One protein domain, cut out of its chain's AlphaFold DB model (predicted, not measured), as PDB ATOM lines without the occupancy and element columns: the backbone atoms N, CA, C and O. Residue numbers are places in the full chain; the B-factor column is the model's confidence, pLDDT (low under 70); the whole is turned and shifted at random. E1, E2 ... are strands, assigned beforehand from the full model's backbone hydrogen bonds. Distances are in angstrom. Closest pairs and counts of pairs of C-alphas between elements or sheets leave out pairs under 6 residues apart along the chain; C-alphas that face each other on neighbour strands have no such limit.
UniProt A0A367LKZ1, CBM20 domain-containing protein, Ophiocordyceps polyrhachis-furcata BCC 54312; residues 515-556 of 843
ATOM      1  N   ASN A 515      41.450  14.755 -57.682       70.69
ATOM      2  CA  ASN A 515      39.994  14.635 -57.674       70.69
ATOM      3  C   ASN A 515      39.301  15.648 -56.735       70.69
ATOM      4  O   ASN A 515      38.076  15.729 -56.733       70.69
ATOM      5  N   GLY A 516      40.074  16.431 -55.971       63.94
ATOM      6  CA  GLY A 516      39.580  17.502 -55.098       63.94
ATOM      7  C   GLY A 516      39.281  17.099 -53.649       63.94
ATOM      8  O   GLY A 516      38.890  17.955 -52.860       63.94
ATOM      9  N   ARG A 517      39.467  15.833 -53.250       65.62
ATOM     10  CA  ARG A 517      39.355  15.433 -51.836       65.62
ATOM     11  C   ARG A 517      40.627  15.760 -51.064       65.62
ATOM     12  O   ARG A 517      41.725  15.486 -51.540       65.62
ATOM     13  N   VAL A 518      40.461  16.285 -49.848       73.50
ATOM     14  CA  VAL A 518      41.562  16.677 -48.958       73.50
ATOM     15  C   VAL A 518      41.482  15.916 -47.637       73.50
ATOM     16  O   VAL A 518      40.406  15.788 -47.055       73.50
ATOM     17  N   LEU A 519      42.628  15.437 -47.164       74.62
ATOM     18  CA  LEU A 519      42.825  14.836 -45.850       74.62
ATOM     19  C   LEU A 519      43.915  15.619 -45.113       74.62
ATOM     20  O   LEU A 519      44.918  16.004 -45.709       74.62
ATOM     21  N   ILE A 520      43.707  15.882 -43.827       75.25
ATOM     22  CA  ILE A 520      44.701  16.511 -42.953       75.25
ATOM     23  C   ILE A 520      45.123  15.450 -41.948       75.25
ATOM     24  O   ILE A 520      44.259  14.827 -41.331       75.25
ATOM     25  N   ASP A 521      46.425  15.200 -41.839       70.19
ATOM     26  CA  ASP A 521      46.948  14.219 -40.890       70.19
ATOM     27  C   ASP A 521      47.208  14.816 -39.499       70.19
ATOM     28  O   ASP A 521      47.098  16.023 -39.281       70.19
ATOM     29  N   ASP A 522      47.581  13.962 -38.546       70.06
ATOM     30  CA  ASP A 522      47.844  14.351 -37.153       70.06
ATOM     31  C   ASP A 522      49.031  15.326 -36.994       70.06
ATOM     32  O   ASP A 522      49.216  15.912 -35.926       70.06
ATOM     33  N   ALA A 523      49.846  15.503 -38.042       68.00
ATOM     34  CA  ALA A 523      50.939  16.470 -38.109       68.00
ATOM     35  C   ALA A 523      50.538  17.767 -38.842       68.00
ATOM     36  O   ALA A 523      51.409  18.572 -39.175       68.00
ATOM     37  N   ASP A 524      49.237  17.964 -39.074       64.38
ATOM     38  CA  ASP A 524      48.629  19.117 -39.746       64.38
ATOM     39  C   ASP A 524      49.064  19.276 -41.218       64.38
ATOM     40  O   ASP A 524      49.012  20.361 -41.800       64.38
ATOM     41  N   ARG A 525      49.505  18.179 -41.855       74.44
ATOM     42  CA  ARG A 525      49.919  18.165 -43.266       74.44
ATOM     43  C   ARG A 525      48.721  17.872 -44.166       74.44
ATOM     44  O   ARG A 525      47.951  16.948 -43.909       74.44
ATOM     45  N   LYS A 526      48.592  18.632 -45.259       77.94
ATOM     46  CA  LYS A 526      47.491  18.505 -46.228       77.94
ATOM     47  C   LYS A 526      47.808  17.513 -47.344       77.94
ATOM     48  O   LYS A 526      48.824  17.623 -48.026       77.94
ATOM     49  N   TRP A 527      46.879  16.599 -47.575       80.44
ATOM     50  CA  TRP A 527      46.958  15.531 -48.560       80.44
ATOM     51  C   TRP A 527      45.806  15.649 -49.550       80.44
ATOM     52  O   TRP A 527      44.649  15.683 -49.147       80.44
ATOM     53  N   CYS A 528      46.107  15.693 -50.842       82.12
ATOM     54  CA  CYS A 528      45.143  15.782 -51.934       82.12
ATOM     55  C   CYS A 528      44.990  14.418 -52.618       82.12
ATOM     56  O   CYS A 528      45.990  13.804 -52.997       82.12
ATOM     57  N   GLN A 529      43.761  13.931 -52.773       82.56
ATOM     58  CA  GLN A 529      43.498  12.630 -53.382       82.56
ATOM     59  C   GLN A 529      43.535  12.714 -54.913       82.56
ATOM     60  O   GLN A 529      42.973  13.624 -55.528       82.56
ATOM     61  N   LEU A 530      44.179  11.729 -55.530       84.44
ATOM     62  CA  LEU A 530      44.345  11.588 -56.972       84.44
ATOM     63  C   LEU A 530      43.368  10.548 -57.549       84.44
ATOM     64  O   LEU A 530      42.806   9.717 -56.834       84.44
ATOM     65  N   ASP A 531      43.161  10.598 -58.861       79.00
ATOM     66  CA  ASP A 531      42.327   9.684 -59.656       79.00
ATOM     67  C   ASP A 531      42.757   8.211 -59.579       79.00
ATOM     68  O   ASP A 531      41.927   7.307 -59.671       79.00
ATOM     69  N   ASN A 532      44.039   7.962 -59.338       75.00
ATOM     70  CA  ASN A 532      44.607   6.636 -59.118       75.00
ATOM     71  C   ASN A 532      44.510   6.156 -57.653       75.00
ATOM     72  O   ASN A 532      45.187   5.199 -57.278       75.00
ATOM     73  N   ASN A 533      43.688   6.817 -56.830       73.19
ATOM     74  CA  ASN A 533      43.493   6.579 -55.395       73.19
ATOM     75  C   ASN A 533      44.717   6.835 -54.496       73.19
ATOM     76  O   ASN A 533      44.651   6.526 -53.308       73.19
ATOM     77  N   GLN A 534      45.798   7.432 -55.004       80.69
ATOM     78  CA  GLN A 534      46.917   7.866 -54.166       80.69
ATOM     79  C   GLN A 534      46.648   9.245 -53.556       80.69
ATOM     80  O   GLN A 534      45.865  10.031 -54.088       80.69
ATOM     81  N   TRP A 535      47.329   9.562 -52.458       82.75
ATOM     82  CA  TRP A 535      47.296  10.892 -51.852       82.75
ATOM     83  C   TRP A 535      48.633  11.596 -52.043       82.75
ATOM     84  O   TRP A 535      49.691  10.971 -51.942       82.75
ATOM     85  N   TYR A 536      48.584  12.898 -52.302       85.50
ATOM     86  CA  TYR A 536      49.756  13.710 -52.590       85.50
ATOM     87  C   TYR A 536      49.738  15.020 -51.804       85.50
ATOM     88  O   TYR A 536      48.732  15.727 -51.771       85.50
ATOM     89  N   ASN A 537      50.864  15.348 -51.183       83.62
ATOM     90  CA  ASN A 537      51.087  16.592 -50.467       83.62
ATOM     91  C   ASN A 537      51.936  17.532 -51.332       83.62
ATOM     92  O   ASN A 537      53.098  17.245 -51.630       83.62
ATOM     93  N   GLU A 538      51.351  18.665 -51.720       80.50
ATOM     94  CA  GLU A 538      52.011  19.655 -52.571       80.50
ATOM     95  C   GLU A 538      53.132  20.414 -51.851       80.50
ATOM     96  O   GLU A 538      54.178  20.664 -52.451       80.50
ATOM     97  N   GLU A 539      52.941  20.742 -50.570       76.12
ATOM     98  CA  GLU A 539      53.888  21.528 -49.770       76.12
ATOM     99  C   GLU A 539      55.191  20.759 -49.509       76.12
ATOM    100  O   GLU A 539      56.273  21.348 -49.511       76.12
ATOM    101  N   ALA A 540      55.096  19.441 -49.320       76.31
ATOM    102  CA  ALA A 540      56.234  18.572 -49.035       76.31
ATOM    103  C   ALA A 540      56.781  17.815 -50.265       76.31
ATOM    104  O   ALA A 540      57.832  17.187 -50.150       76.31
ATOM    105  N   ASP A 541      56.105  17.868 -51.425       81.50
ATOM    106  CA  ASP A 541      56.390  17.050 -52.628       81.50
ATOM    107  C   ASP A 541      56.457  15.540 -52.289       81.50
ATOM    108  O   ASP A 541      57.429  14.838 -52.596       81.50
ATOM    109  N   GLN A 542      55.431  15.051 -51.578       85.25
ATOM    110  CA  GLN A 542      55.364  13.693 -51.014       85.25
ATOM    111  C   GLN A 542      54.079  12.953 -51.408       85.25
ATOM    112  O   GLN A 542      53.010  13.550 -51.489       85.25
ATOM    113  N   TYR A 543      54.178  11.635 -51.588       82.94
ATOM    114  CA  TYR A 543      53.042  10.714 -51.682       82.94
ATOM    115  C   TYR A 543      52.781  10.041 -50.336       82.94
ATOM    116  O   TYR A 543      53.702   9.826 -49.553       82.94
ATOM    117  N   TRP A 544      51.527   9.697 -50.076       78.00
ATOM    118  CA  TRP A 544      51.131   8.997 -48.858       78.00
ATOM    119  C   TRP A 544      51.589   7.541 -48.866       78.00
ATOM    120  O   TRP A 544      51.430   6.838 -49.866       78.00
ATOM    121  N   SER A 545      52.119   7.084 -47.735       73.88
ATOM    122  CA  SER A 545      52.416   5.677 -47.478       73.88
ATOM    123  C   SER A 545      51.300   5.024 -46.671       73.88
ATOM    124  O   SER A 545      51.051   5.398 -45.527       73.88
ATOM    125  N   ASP A 546      50.670   3.988 -47.226       67.00
ATOM    126  CA  ASP A 546      49.654   3.204 -46.509       67.00
ATOM    127  C   ASP A 546      50.246   2.367 -45.357       67.00
ATOM    128  O   ASP A 546      49.526   1.995 -44.431       67.00
ATOM    129  N   GLU A 547      51.554   2.086 -45.383       62.31
ATOM    130  CA  GLU A 547      52.241   1.280 -44.363       62.31
ATOM    131  C   GLU A 547      52.591   2.087 -43.104       62.31
ATOM    132  O   GLU A 547      52.577   1.552 -41.995       62.31
ATOM    133  N   THR A 548      52.912   3.372 -43.269       62.44
ATOM    134  CA  THR A 548      53.439   4.245 -42.204       62.44
ATOM    135  C   THR A 548      52.563   5.465 -41.925       62.44
ATOM    136  O   THR A 548      52.786   6.134 -40.920       62.44
ATOM    137  N   GLN A 549      51.557   5.737 -42.769       62.19
ATOM    138  CA  GLN A 549      50.689   6.923 -42.706       62.19
ATOM    139  C   GLN A 549      51.487   8.237 -42.636       62.19
ATOM    140  O   GLN A 549      51.119   9.198 -41.960       62.19
ATOM    141  N   ASP A 550      52.620   8.266 -43.333       68.81
ATOM    142  CA  ASP A 550      53.494   9.419 -43.478       68.81
ATOM    143  C   ASP A 550      53.817   9.683 -44.956       68.81
ATOM    144  O   ASP A 550      53.339   8.992 -45.863       68.81
ATOM    145  N   GLY A 551      54.581  10.746 -45.205       72.00
ATOM    146  CA  GLY A 551      54.913  11.175 -46.551       72.00
ATOM    147  C   GLY A 551      56.226  10.619 -47.072       72.00
ATOM    148  O   GLY A 551      57.293  10.870 -46.512       72.00
ATOM    149  N   VAL A 552      56.153   9.938 -48.211       78.38
ATOM    150  CA  VAL A 552      57.300   9.443 -48.974       78.38
ATOM    151  C   VAL A 552      57.627  10.447 -50.070       78.38
ATOM    152  O   VAL A 552      56.763  10.812 -50.864       78.38
ATOM    153  N   ALA A 553      58.878  10.904 -50.130       80.56
ATOM    154  CA  ALA A 553      59.320  11.859 -51.146       80.56
ATOM    155  C   ALA A 553      59.068  11.329 -52.563       80.56
ATOM    156  O   ALA A 553      59.331  10.158 -52.854       80.56
ATOM    157  N   ARG A 554      58.600  12.205 -53.459       82.31
ATOM    158  CA  ARG A 554      58.399  11.858 -54.865       82.31
ATOM    159  C   ARG A 554      59.711  11.343 -55.490       82.31
ATOM    160  O   ARG A 554      60.726  12.046 -55.440       82.31
ATOM    161  N   PRO A 555      59.720  10.148 -56.113       74.19
ATOM    162  CA  PRO A 555      60.899   9.630 -56.800       74.19
ATOM    163  C   PRO A 555      61.365  10.573 -57.917       74.19
ATOM    164  O   PRO A 555      60.558  11.064 -58.711       74.19
ATOM    165  N   ALA A 556      62.674  10.815 -58.002       60.78
ATOM    166  CA  ALA A 556      63.250  11.705 -59.007       60.78
ATOM    167  C   ALA A 556      62.924  11.223 -60.436       60.78
ATOM    168  O   ALA A 556      63.219  10.082 -60.786       60.78
TER     169      ALA A 556
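AT A GLANCE: This is residues 515 to 556 of the 843 residues of the protein "CBM20 domain-containing protein" of Ophiocordyceps polyrhachis-furcata BCC 54312 (UniProt A0A367LKZ1). One small twisted sheet of five strands zigzags from E1 to E5 as a meander, each strand the antiparallel neighbour of the one before; the longer hairpin E1 and E2 makes one side, and three short strands follow. The printed part has 42 residues, under half in named elements, no named helix, and is all strand. It is compact, with a radius of gyration of the C-alphas of 9.5 A, and spans 25 by 21 by 21 A.

IN THESE COORDINATES: E1, residues 515 to 520, begins at C-alpha (39.994, 14.635, -57.674) and is 15.6 A long. E2, 526 to 530, is 13.2 A long. E3 is 535 to 537, E4 542 to 544, and E5 551 to 553, ending at C-alpha (59.320, 11.859, -51.146).

HOW THE PARTS SIT: Hairpin E1 and E2 has N 519 and O 527 at 2.8 A; E2 and E3, N 528 and O 536 at 2.8 A; E3 and E4, N 544 and O 535 at 2.9 A; E4 and E5, N 543 and O 552 at 2.8 A, each within hydrogen-bond range. From edge to edge the strands' lines turn by 117 degrees. E1 and E5 are apart.

THE WHOLE: The printed part has no cut and no long link. Confidence is under 70 at residues 516 to 517, 523 to 524, 546 to 550 and 556.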